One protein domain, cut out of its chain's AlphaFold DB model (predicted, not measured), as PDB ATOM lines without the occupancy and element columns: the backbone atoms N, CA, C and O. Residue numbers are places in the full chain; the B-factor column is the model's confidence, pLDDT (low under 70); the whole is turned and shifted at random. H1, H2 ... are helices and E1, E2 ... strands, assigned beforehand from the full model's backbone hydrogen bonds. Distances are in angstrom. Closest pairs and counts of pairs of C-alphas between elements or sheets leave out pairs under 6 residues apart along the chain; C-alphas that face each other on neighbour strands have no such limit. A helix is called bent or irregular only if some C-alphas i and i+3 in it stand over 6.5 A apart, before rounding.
ATOM      1  N   VAL A  20     -26.676 168.468  99.203       94.31
ATOM      2  CA  VAL A  20     -27.956 168.950  98.684       94.31
ATOM      3  C   VAL A  20     -29.072 168.301  99.481       94.31
ATOM      4  O   VAL A  20     -29.201 167.082  99.532       94.31
ATOM      5  N   THR A  21     -29.909 169.110 100.117       94.19
ATOM      6  CA  THR A  21     -31.141 168.627 100.743       94.19
ATOM      7  C   THR A  21     -32.294 168.935  99.818       94.19
ATOM      8  O   THR A  21     -32.542 170.105  99.519       94.19
ATOM      9  N   ALA A  22     -33.017 167.908  99.399       92.44
ATOM     10  CA  ALA A  22     -34.156 168.075  98.520       92.44
ATOM     11  C   ALA A  22     -35.438 167.588  99.186       92.44
ATOM     12  O   ALA A  22     -35.430 166.617  99.951       92.44
ATOM     13  N   SER A  23     -36.539 168.273  98.894       91.44
ATOM     14  CA  SER A  23     -37.875 167.921  99.352       91.44
ATOM     15  C   SER A  23     -38.712 167.366  98.210       91.44
ATOM     16  O   SER A  23     -38.814 167.990  97.154       91.44
ATOM     17  N   ASN A  24     -39.372 166.243  98.458       89.00
ATOM     18  CA  ASN A  24     -40.504 165.775  97.670       89.00
ATOM     19  C   ASN A  24     -41.706 165.706  98.621       89.00
ATOM     20  O   ASN A  24     -41.708 164.908  99.567       89.00
ATOM     21  N   TRP A  25     -42.683 166.595  98.409       82.69
ATOM     22  CA  TRP A  25     -43.795 166.814  99.338       82.69
ATOM     23  C   TRP A  25     -43.255 166.940 100.779       82.69
ATOM     24  O   TRP A  25     -42.360 167.734 101.053       82.69
ATOM     25  N   PHE A  26     -43.723 166.122 101.719       83.25
ATOM     26  CA  PHE A  26     -43.327 166.188 103.131       83.25
ATOM     27  C   PHE A  26     -42.022 165.450 103.472       83.25
ATOM     28  O   PHE A  26     -41.675 165.317 104.645       83.25
ATOM     29  N   ARG A  27     -41.296 164.925 102.479       88.62
ATOM     30  CA  ARG A  27     -40.060 164.166 102.706       88.62
ATOM     31  C   ARG A  27     -38.858 165.002 102.306       88.62
ATOM     32  O   ARG A  27     -38.682 165.284 101.128       88.62
ATOM     33  N   VAL A  28     -37.993 165.310 103.269       92.06
ATOM     34  CA  VAL A  28     -36.673 165.905 103.015       92.06
ATOM     35  C   VAL A  28     -35.617 164.809 103.074       92.06
ATOM     36  O   VAL A  28     -35.625 163.982 103.989       92.06
ATOM     37  N   ARG A  29     -34.730 164.761 102.079       93.06
ATOM     38  CA  ARG A  29     -33.630 163.792 102.016       93.06
ATOM     39  C   ARG A  29     -32.320 164.470 101.601       93.06
ATOM     40  O   ARG A  29     -32.358 165.391 100.787       93.06
ATOM     41  N   PRO A  30     -31.179 164.015 102.145       94.56
ATOM     42  CA  PRO A  30     -29.865 164.511 101.767       94.56
ATOM     43  C   PRO A  30     -29.288 163.719 100.581       94.56
ATOM     44  O   PRO A  30     -29.454 162.498 100.469       94.56
ATOM     45  N   PHE A  31     -28.568 164.420  99.720       94.12
ATOM     46  CA  PHE A  31     -27.902 163.920  98.526       94.12
ATOM     47  C   PHE A  31     -26.531 164.584  98.393       94.12
ATOM     48  O   PHE A  31     -26.330 165.692  98.885       94.12
ATOM     49  N   HIS A  32     -25.598 163.932  97.701       94.81
ATOM     50  CA  HIS A  32     -24.438 164.638  97.151       94.81
ATOM     51  C   HIS A  32     -24.881 165.477  95.953       94.81
ATOM     52  O   HIS A  32     -25.696 165.002  95.165       94.81
ATOM     53  N   TYR A  33     -24.294 166.658  95.764       91.38
ATOM     54  CA  TYR A  33     -24.558 167.535  94.613       91.38
ATOM     55  C   TYR A  33     -24.578 166.785  93.266       91.38
ATOM     56  O   TYR A  33     -25.564 166.854  92.539       91.38
ATOM     57  N   ARG A  34     -23.565 165.955  92.987       91.38
ATOM     58  CA  ARG A  34     -23.493 165.152  91.748       91.38
ATOM     59  C   ARG A  34     -24.565 164.070  91.653       91.38
ATOM     60  O   ARG A  34     -25.086 163.796  90.581       91.38
ATOM     61  N   CYS A  35     -24.881 163.419  92.772       92.62
ATOM     62  CA  CYS A  35     -25.941 162.414  92.793       92.62
ATOM     63  C   CYS A  35     -27.313 163.049  92.575       92.62
ATOM     64  O   CYS A  35     -28.198 162.408  92.022       92.62
ATOM     65  N   PHE A  36     -27.496 164.289  93.026       92.19
ATOM     66  CA  PHE A  36     -28.740 165.012  92.844       92.19
ATOM     67  C   PHE A  36     -28.986 165.367  91.373       92.19
ATOM     68  O   PHE A  36     -30.099 165.162  90.904       92.19
ATOM     69  N   GLU A  37     -27.951 165.762  90.625       89.88
ATOM     70  CA  GLU A  37     -28.060 165.997  89.174       89.88
ATOM     71  C   GLU A  37     -28.563 164.753  88.420       89.88
ATOM     72  O   GLU A  37     -29.408 164.860  87.533       89.88
ATOM     73  N   LEU A  38     -28.103 163.557  88.809       90.56
ATOM     74  CA  LEU A  38     -28.592 162.295  88.239       90.56
ATOM     75  C   LEU A  38     -30.069 162.055  88.583       90.56
ATOM     76  O   LEU A  38     -30.850 161.658  87.726       90.56
ATOM     77  N   VAL A  39     -30.472 162.343  89.825       89.12
ATOM     78  CA  VAL A  39     -31.876 162.229  90.252       89.12
ATOM     79  C   VAL A  39     -32.774 163.199  89.482       89.12
ATOM     80  O   VAL A  39     -33.887 162.825  89.107       89.12
ATOM     81  N   GLU A  40     -32.315 164.425  89.229       87.75
ATOM     82  CA  GLU A  40     -33.054 165.399  88.422       87.75
ATOM     83  C   GLU A  40     -33.231 164.914  86.978       87.75
ATOM     84  O   GLU A  40     -34.334 165.014  86.442       87.75
ATOM     85  N   GLN A  41     -32.196 164.319  86.374       85.94
ATOM     86  CA  GLN A  41     -32.267 163.751  85.021       85.94
ATOM     87  C   GLN A  41     -33.182 162.518  84.932       85.94
ATOM     88  O   GLN A  41     -33.913 162.359  83.953       85.94
ATOM     89  N   ASP A  42     -33.173 161.661  85.955       83.00
ATOM     90  CA  ASP A  42     -33.994 160.444  86.007       83.00
ATOM     91  C   ASP A  42     -35.479 160.740  86.289       83.00
ATOM     92  O   ASP A  42     -36.364 159.919  86.009       83.00
ATOM     93  N   THR A  43     -35.787 161.914  86.845       80.62
ATOM     94  CA  THR A  43     -37.154 162.292  87.200       80.62
ATOM     95  C   THR A  43     -37.953 162.683  85.956       80.62
ATOM     96  O   THR A  43     -37.850 163.789  85.438       80.62
ATOM     97  N   LYS A  44     -38.851 161.792  85.521       66.81
ATOM     98  CA  LYS A  44     -39.730 162.027  84.358       66.81
ATOM     99  C   LYS A  44     -41.059 162.723  84.685       66.81
ATOM    100  O   LYS A  44     -41.766 163.129  83.768       66.81
ATOM    101  N   THR A  45     -41.446 162.828  85.961       73.88
ATOM    102  CA  THR A  45     -42.758 163.362  86.375       73.88
ATOM    103  C   THR A  45     -42.649 164.349  87.537       73.88
ATOM    104  O   THR A  45     -41.838 164.176  88.442       73.88
ATOM    105  N   ILE A  46     -43.533 165.355  87.556       64.44
ATOM    106  CA  ILE A  46     -43.571 166.401  88.599       64.44
ATOM    107  C   ILE A  46     -43.810 165.797  89.994       64.44
ATOM    108  O   ILE A  46     -43.232 166.250  90.975       64.44
ATOM    109  N   ALA A  47     -44.609 164.729  90.094       64.19
ATOM    110  CA  ALA A  47     -44.855 164.035  91.363       64.19
ATOM    111  C   ALA A  47     -43.605 163.310  91.909       64.19
ATOM    112  O   ALA A  47     -43.460 163.140  93.120       64.19
ATOM    113  N   GLY A  48     -42.691 162.894  91.028       73.44
ATOM    114  CA  GLY A  48     -41.401 162.318  91.407       73.44
ATOM    115  C   GLY A  48     -40.335 163.364  91.732       73.44
ATOM    116  O   GLY A  48     -39.302 163.002  92.293       73.44
ATOM    117  N   ALA A  49     -40.581 164.641  91.418       80.69
ATOM    118  CA  ALA A  49     -39.575 165.686  91.499       80.69
ATOM    119  C   ALA A  49     -39.151 165.983  92.934       80.69
ATOM    120  O   ALA A  49     -39.956 166.221  93.839       80.69
ATOM    121  N   TRP A  50     -37.839 165.971  93.119       87.19
ATOM    122  CA  TRP A  50     -37.180 166.418  94.328       87.19
ATOM    123  C   TRP A  50     -36.723 167.849  94.093       87.19
ATOM    124  O   TRP A  50     -35.954 168.101  93.179       87.19
ATOM    125  N   ASN A  51     -37.198 168.785  94.909       88.56
ATOM    126  CA  ASN A  51     -36.834 170.192  94.784       88.56
ATOM    127  C   ASN A  51     -35.743 170.534  95.804       88.56
ATOM    128  O   ASN A  51     -35.947 170.280  96.997       88.56
ATOM    129  N   PRO A  52     -34.598 171.100  95.390       91.31
ATOM    130  CA  PRO A  52     -33.524 171.446  96.311       91.31
ATOM    131  C   PRO A  52     -33.949 172.602  97.230       91.31
ATOM    132  O   PRO A  52     -34.358 173.670  96.777       91.31
ATOM    133  N   VAL A  53     -33.824 172.397  98.542       91.12
ATOM    134  CA  VAL A  53     -34.269 173.344  99.582       91.12
ATOM    135  C   VAL A  53     -33.123 174.233 100.074       91.12
ATOM    136  O   VAL A  53     -33.345 175.377 100.459       91.12
ATOM    137  N   ASN A  54     -31.885 173.731 100.053       91.12
ATOM    138  CA  ASN A  54     -30.699 174.445 100.544       91.12
ATOM    139  C   ASN A  54     -29.912 175.194  99.450       91.12
ATOM    140  O   ASN A  54     -28.887 175.804  99.744       91.12
ATOM    141  N   GLY A  55     -30.387 175.174  98.201       87.38
ATOM    142  CA  GLY A  55     -29.788 175.915  97.088       87.38
ATOM    143  C   GLY A  55     -30.160 177.404  97.064       87.38
ATOM    144  O   GLY A  55     -31.037 177.862  97.800       87.38
ATOM    145  N   ARG A  56     -29.536 178.168  96.153       88.12
ATOM    146  CA  ARG A  56     -29.828 179.605  95.948       88.12
ATOM    147  C   ARG A  56     -31.304 179.856  95.641       88.12
ATOM    148  O   ARG A  56     -31.910 180.734  96.245       88.12
ATOM    149  N   THR A  57     -31.888 179.049  94.757       86.31
ATOM    150  CA  THR A  57     -33.316 179.118  94.417       86.31
ATOM    151  C   THR A  57     -34.193 178.865  95.641       86.31
ATOM    152  O   THR A  57     -35.147 179.602  95.867       86.31
ATOM    153  N   GLY A  58     -33.830 177.893  96.486       87.12
ATOM    154  CA  GLY A  58     -34.530 177.617  97.742       87.12
ATOM    155  C   GLY A  58     -34.521 178.814  98.696       87.12
ATOM    156  O   GLY A  58     -35.555 179.144  99.270       87.12
ATOM    157  N   LEU A  59     -33.393 179.524  98.807       91.31
ATOM    158  CA  LEU A  59     -33.300 180.743  99.617       91.31
ATOM    159  C   LEU A  59     -34.210 181.857  99.086       91.31
ATOM    160  O   LEU A  59     -34.933 182.468  99.871       91.31
ATOM    161  N   VAL A  60     -34.217 182.093  97.771       93.62
ATOM    162  CA  VAL A  60     -35.107 183.089  97.148       93.62
ATOM    163  C   VAL A  60     -36.571 182.743  97.418       93.62
ATOM    164  O   VAL A  60     -37.325 183.604  97.865       93.62
ATOM    165  N   THR A  61     -36.962 181.479  97.232       92.94
ATOM    166  CA  THR A  61     -38.321 181.011  97.532       92.94
ATOM    167  C   THR A  61     -38.688 181.256  98.992       92.94
ATOM    168  O   THR A  61     -39.764 181.774  99.264       92.94
ATOM    169  N   VAL A  62     -37.801 180.944  99.940       94.38
ATOM    170  CA  VAL A  62     -38.045 181.174 101.375       94.38
ATOM    171  C   VAL A  62     -38.267 182.654 101.672       94.38
ATOM    172  O   VAL A  62     -39.208 182.990 102.386       94.38
ATOM    173  N   VAL A  63     -37.445 183.542 101.105       96.00
ATOM    174  CA  VAL A  63     -37.591 184.993 101.291       96.00
ATOM    175  C   VAL A  63     -38.919 185.486 100.717       96.00
ATOM    176  O   VAL A  63     -39.660 186.178 101.411       96.00
ATOM    177  N   LEU A  64     -39.261 185.096  99.486       96.38
ATOM    178  CA  LEU A  64     -40.522 185.491  98.851       96.38
ATOM    179  C   LEU A  64     -41.740 184.990  99.630       96.38
ATOM    180  O   LEU A  64     -42.716 185.716  99.791       96.38
ATOM    181  N   MET A  65     -41.676 183.766 100.143       96.38
ATOM    182  CA  MET A  65     -42.780 183.146 100.870       96.38
ATOM    183  C   MET A  65     -42.942 183.719 102.281       96.38
ATOM    184  O   MET A  65     -44.068 183.901 102.737       96.38
ATOM    185  N   LEU A  66     -41.841 184.098 102.941       96.25
ATOM    186  CA  LEU A  66     -41.885 184.886 104.175       96.25
ATOM    187  C   LEU A  66     -42.534 186.254 103.948       96.25
ATOM    188  O   LEU A  66     -43.383 186.660 104.737       96.25
ATOM    189  N   LEU A  67     -42.170 186.951 102.868       96.81
ATOM    190  CA  LEU A  67     -42.793 188.230 102.519       96.81
ATOM    191  C   LEU A  67     -44.286 188.061 102.228       96.81
ATOM    192  O   LEU A  67     -45.092 188.832 102.741       96.81
ATOM    193  N   LEU A  68     -44.663 187.033 101.464       95.81
ATOM    194  CA  LEU A  68     -46.061 186.726 101.171       95.81
ATOM    195  C   LEU A  68     -46.859 186.463 102.453       95.81
ATOM    196  O   LEU A  68     -47.935 187.031 102.619       95.81
ATOM    197  N   PHE A  69     -46.321 185.658 103.374       95.69
ATOM    198  CA  PHE A  69     -46.936 185.411 104.678       95.69
ATOM    199  C   PHE A  69     -47.170 186.715 105.448       95.69
ATOM    200  O   PHE A  69     -48.292 186.981 105.877       95.69
ATOM    201  N   LEU A  70     -46.127 187.545 105.575       95.31
ATOM    202  CA  LEU A  70     -46.208 188.813 106.298       95.31
ATOM    203  C   LEU A  70     -47.236 189.753 105.672       95.31
ATOM    204  O   LEU A  70     -48.047 190.324 106.395       95.31
ATOM    205  N   VAL A  71     -47.246 189.895 104.346       95.38
ATOM    206  CA  VAL A  71     -48.234 190.733 103.657       95.38
ATOM    207  C   VAL A  71     -49.639 190.207 103.916       95.38
ATOM    208  O   VAL A  71     -50.482 190.972 104.377       95.38
ATOM    209  N   MET A  72     -49.897 188.919 103.685       94.06
ATOM    210  CA  MET A  72     -51.244 188.358 103.809       94.06
ATOM    211  C   MET A  72     -51.817 188.516 105.221       94.06
ATOM    212  O   MET A  72     -52.961 188.944 105.352       94.06
ATOM    213  N   ILE A  73     -51.009 188.270 106.258       91.75
ATOM    214  CA  ILE A  73     -51.481 188.311 107.649       91.75
ATOM    215  C   ILE A  73     -51.577 189.729 108.230       91.75
ATOM    216  O   ILE A  73     -52.350 189.968 109.152       91.75
ATOM    217  N   THR A  74     -50.801 190.691 107.714       93.81
ATOM    218  CA  THR A  74     -50.803 192.074 108.238       93.81
ATOM    219  C   THR A  74     -51.777 192.997 107.519       93.81
ATOM    220  O   THR A  74     -52.281 193.941 108.121       93.81
ATOM    221  N   THR A  75     -52.042 192.754 106.234       91.06
ATOM    222  CA  THR A  75     -52.823 193.679 105.397       91.06
ATOM    223  C   THR A  75     -54.296 193.302 105.282       91.06
ATOM    224  O   THR A  75     -55.093 194.132 104.850       91.06
ATOM    225  N   ASN A  76     -54.669 192.073 105.662       89.31
ATOM    226  CA  ASN A  76     -56.042 191.564 105.600       89.31
ATOM    227  C   ASN A  76     -56.711 191.735 104.210       89.31
ATOM    228  O   ASN A  76     -57.931 191.846 104.108       89.31
ATOM    229  N   ILE A  77     -55.922 191.770 103.121       88.19
ATOM    230  CA  ILE A  77     -56.414 192.082 101.758       88.19
ATOM    231  C   ILE A  77     -57.484 191.078 101.298       88.19
ATOM    232  O   ILE A  77     -58.405 191.447 100.575       88.19
ATOM    233  N   LEU A  78     -57.365 189.811 101.712       89.94
ATOM    234  CA  LEU A  78     -58.254 188.716 101.305       89.94
ATOM    235  C   LEU A  78     -59.085 188.135 102.465       89.94
ATOM    236  O   LEU A  78     -59.669 187.057 102.316       89.94
ATOM    237  N   GLY A  79     -59.151 188.796 103.626       92.69
ATOM    238  CA  GLY A  79     -59.847 188.226 104.782       92.69
ATOM    239  C   GLY A  79     -59.255 186.877 105.206       92.69
ATOM    240  O   GLY A  79     -58.068 186.604 105.022       92.69
ATOM    241  N   GLY A  80     -60.125 185.969 105.655       91.94
ATOM    242  CA  GLY A  80     -59.722 184.619 106.071       91.94
ATOM    243  C   GLY A  80     -59.093 183.753 104.966       91.94
ATOM    244  O   GLY A  80     -58.343 182.829 105.273       91.94
ATOM    245  N   ILE A  81     -59.340 184.044 103.679       93.88
ATOM    246  CA  ILE A  81     -58.632 183.367 102.574       93.88
ATOM    247  C   ILE A  81     -57.167 183.812 102.544       93.88
ATOM    248  O   ILE A  81     -56.278 182.988 102.326       93.88
ATOM    249  N   GLY A  82     -56.914 185.099 102.793       93.69
ATOM    250  CA  GLY A  82     -55.567 185.650 102.922       93.69
ATOM    251  C   GLY A  82     -54.800 184.974 104.049       93.69
ATOM    252  O   GLY A  82     -53.692 184.497 103.819       93.69
ATOM    253  N   ASP A  83     -55.423 184.831 105.219       93.50
ATOM    254  CA  ASP A  83     -54.814 184.145 106.362       93.50
ATOM    255  C   ASP A  83     -54.414 182.707 106.009       93.50
ATOM    256  O   ASP A  83     -53.274 182.299 106.244       93.50
ATOM    257  N   LEU A  84     -55.314 181.948 105.370       95.19
ATOM    258  CA  LEU A  84     -55.031 180.581 104.932       95.19
ATOM    259  C   LEU A  84     -53.857 180.522 103.943       95.19
ATOM    260  O   LEU A  84     -52.956 179.698 104.108       95.19
ATOM    261  N   LEU A  85     -53.841 181.395 102.931       94.44
ATOM    262  CA  LEU A  85     -52.741 181.474 101.965       94.44
ATOM    263  C   LEU A  85     -51.422 181.861 102.640       94.44
ATOM    264  O   LEU A  85     -50.380 181.289 102.317       94.44
ATOM    265  N   GLY A  86     -51.467 182.782 103.603       94.69
ATOM    266  CA  GLY A  86     -50.323 183.145 104.426       94.69
ATOM    267  C   GLY A  86     -49.767 181.929 105.165       94.69
ATOM    268  O   GLY A  86     -48.580 181.625 105.045       94.69
ATOM    269  N   PHE A  87     -50.611 181.186 105.883       94.94
ATOM    270  CA  PHE A  87     -50.175 179.978 106.589       94.94
ATOM    271  C   PHE A  87     -49.580 178.926 105.646       94.94
ATOM    272  O   PHE A  87     -48.561 178.319 105.977       94.94
ATOM    273  N   LEU A  88     -50.153 178.737 104.455       94.88
ATOM    274  CA  LEU A  88     -49.592 177.829 103.450       94.88
ATOM    275  C   LEU A  88     -48.229 178.308 102.925       94.88
ATOM    276  O   LEU A  88     -47.353 177.479 102.676       94.88
ATOM    277  N   ALA A  89     -48.000 179.621 102.823       94.44
ATOM    278  CA  ALA A  89     -46.707 180.180 102.428       94.44
ATOM    279  C   ALA A  89     -45.586 179.880 103.443       94.44
ATOM    280  O   ALA A  89     -44.413 179.846 103.076       94.44
ATOM    281  N   LEU A  90     -45.900 179.560 104.704       95.00
ATOM    282  CA  LEU A  90     -44.879 179.119 105.662       95.00
ATOM    283  C   LEU A  90     -44.308 177.734 105.343       95.00
ATOM    284  O   LEU A  90     -43.217 177.408 105.806       95.00
ATOM    285  N   TYR A  91     -44.984 176.915 104.540       93.44
ATOM    286  CA  TYR A  91     -44.539 175.557 104.227       93.44
ATOM    287  C   TYR A  91     -43.077 175.458 103.722       93.44
ATOM    288  O   TYR A  91     -42.280 174.758 104.357       93.44
ATOM    289  N   PRO A  92     -42.651 176.162 102.651       92.38
ATOM    290  CA  PRO A  92     -41.256 176.136 102.198       92.38
ATOM    291  C   PRO A  92     -40.271 176.695 103.236       92.38
ATOM    292  O   PRO A  92     -39.134 176.228 103.319       92.38
ATOM    293  N   VAL A  93     -40.705 177.651 104.063       94.19
ATOM    294  CA  VAL A  93     -39.903 178.209 105.165       94.19
ATOM    295  C   VAL A  93     -39.619 177.131 106.210       94.19
ATOM    296  O   VAL A  93     -38.469 176.916 106.591       94.19
ATOM    297  N   LEU A  94     -40.655 176.397 106.620       94.19
ATOM    298  CA  LEU A  94     -40.542 175.296 107.572       94.19
ATOM    299  C   LEU A  94     -39.644 174.179 107.033       94.19
ATOM    300  O   LEU A  94     -38.796 173.675 107.768       94.19
ATOM    301  N   LEU A  95     -39.761 173.832 105.746       93.06
ATOM    302  CA  LEU A  95     -38.871 172.853 105.112       93.06
ATOM    303  C   LEU A  95     -37.406 173.302 105.125       93.06
ATOM    304  O   LEU A  95     -36.523 172.483 105.387       93.06
ATOM    305  N   ARG A  96     -37.124 174.587 104.875       94.56
ATOM    306  CA  ARG A  96     -35.758 175.129 104.930       94.56
ATOM    307  C   ARG A  96     -35.182 175.070 106.335       94.56
ATOM    308  O   ARG A  96     -34.033 174.651 106.484       94.56
ATOM    309  N   VAL A  97     -35.966 175.471 107.337       93.88
ATOM    310  CA  VAL A  97     -35.568 175.421 108.751       93.88
ATOM    311  C   VAL A  97     -35.314 173.976 109.174       93.88
ATOM    312  O   VAL A  97     -34.263 173.681 109.738       93.88
ATOM    313  N   PHE A  98     -36.219 173.055 108.833       93.75
ATOM    314  CA  PHE A  98     -36.045 171.628 109.098       93.75
ATOM    315  C   PHE A  98     -34.771 171.084 108.443       93.75
ATOM    316  O   PHE A  98     -33.963 170.434 109.106       93.75
ATOM    317  N   SER A  99     -34.563 171.390 107.160       93.19
ATOM    318  CA  SER A  99     -33.366 170.977 106.433       93.19
ATOM    319  C   SER A  99     -32.082 171.460 107.126       93.19
ATOM    320  O   SER A  99     -31.163 170.671 107.372       93.19
ATOM    321  N   TYR A 100     -32.055 172.735 107.526       93.31
ATOM    322  CA  TYR A 100     -30.907 173.334 108.194       93.31
ATOM    323  C   TYR A 100     -30.590 172.656 109.534       93.31
ATOM    324  O   TYR A 100     -29.448 172.269 109.785       93.31
ATOM    325  N   LEU A 101     -31.606 172.483 110.386       93.56
ATOM    326  CA  LEU A 101     -31.448 171.940 111.738       93.56
ATOM    327  C   LEU A 101     -31.115 170.442 111.751       93.56
ATOM    328  O   LEU A 101     -30.433 169.964 112.660       93.56
ATOM    329  N   VAL A 102     -31.604 169.682 110.771       92.75
ATOM    330  CA  VAL A 102     -31.415 168.226 110.739       92.75
ATOM    331  C   VAL A 102     -30.144 167.822 109.997       92.75
ATOM    332  O   VAL A 102     -29.465 166.900 110.452       92.75
ATOM    333  N   TYR A 103     -29.806 168.495 108.894       92.81
ATOM    334  CA  TYR A 103     -28.724 168.069 107.999       92.81
ATOM    335  C   TYR A 103     -27.534 169.035 107.994       92.81
ATOM    336  O   TYR A 103     -26.403 168.613 108.223       92.81
ATOM    337  N   GLU A 104     -27.761 170.332 107.774       91.75
ATOM    338  CA  GLU A 104     -26.657 171.277 107.538       91.75
ATOM    339  C   GLU A 104     -25.874 171.630 108.804       91.75
ATOM    340  O   GLU A 104     -24.645 171.669 108.769       91.75
ATOM    341  N   ILE A 105     -26.552 171.875 109.932       92.31
ATOM    342  CA  ILE A 105     -25.890 172.312 111.173       92.31
ATOM    343  C   ILE A 105     -24.906 171.268 111.719       92.31
ATOM    344  O   ILE A 105     -23.949 171.617 112.404       92.31
TER     345      ILE A 105
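This is residues 20 to 105 of the 117 residues of an uncharacterized protein of Halobacillus locisalis (UniProt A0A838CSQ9). What shape does the model show from its first residue on? It is a long helical hairpin with a small head at one end: the head holds the two-strand hairpin E1 and E2, H1 and the loop of residues 43 to 55, and the shaft is H2 with the bent but nearly straight helix H3, whose arm H3b reaches back to the strands. Which parts are there, and in what order? The printed part has 86 residues with two named strands and three named helices, in the order E1, E2, H1, H2, H3; the sheet, order E1 - E2, is antiparallel, and the class is mostly helix. How spread out is it? It is only just loose, close to compact, with a radius of gyration of the C-alphas of 14.8 A and spans of 44 by 31 by 19 A.

How do the first two strands pair? E1, residues 20 to 24, and E2, residues 27 to 32, form an antiparallel hairpin with 150 degrees between their directions; N 22 and O 29, at 2.9 A, and N 31 and O 20, at 2.7 A, are within hydrogen-bond range. Residues 22 to 23 of E1 also pair antiparallel with residues 51 to 52. Where are the first two helices? H1, residues 33 to 42, touches no helix and is apart from H2, residues 56 to 75; its closest C-alpha pair with E1 is Tyr 33 and Val 20, 5.5 A apart. How does the last helix stand? H3, residues 79 to 104, was assigned as one helix by its hydrogen bonds but is bent, with C-alphas 89 and 92 6.8 A apart; its arms H3a, residues 79 to 89, and H3b, residues 92 to 104, stand at a shallow tilt of 24 degrees. H2, with residues 65 to 73 alone, touches H3a in a helical hairpin, opposite ways at a shallow tilt of 19 degrees, the closest C-alphas being those of Phe 69 and Gly 86, 4.1 A apart. Residues 58 to 66 of H2 touch residues 92 to 96 of H3b, opposite ways at a steep tilt of 43 degrees, closest at the C-alphas of Val 62 and Val 93, 5.2 A; the closest C-alphas of H3b and E1 are those of Ser 99 and Thr 21, 6.5 A apart. Are the helix backbones complete? Every O i to N i+4 pair is within hydrogen-bond range in H2, H3a and H3b, and 5 of 6 are in H1.

Where does the first element begin? E1 begins at C-alpha 20, (-27.956, 168.950, 98.684), and is 13.0 A long; E2 is 16.6 A and H1 14.6 A. Where are the long helices? H2 begins at C-alpha 56, (-29.828, 179.605, 95.948), and is 28.6 A long. H3a is 15.6 A and H3b 16.3 A, ending at C-alpha 104, (-26.657, 171.277, 107.538).

How large is it? The two C-alphas farthest apart are those of Arg 34 and Gly 79, at 45.0 A. Are there cuts or long links? The printed part has no cut; the link from H1 to H2 is long, with 13 residues. Where is confidence low? Residues 44, 46 and 47 are under 70, and the mean pLDDT of the printed part is 90.5.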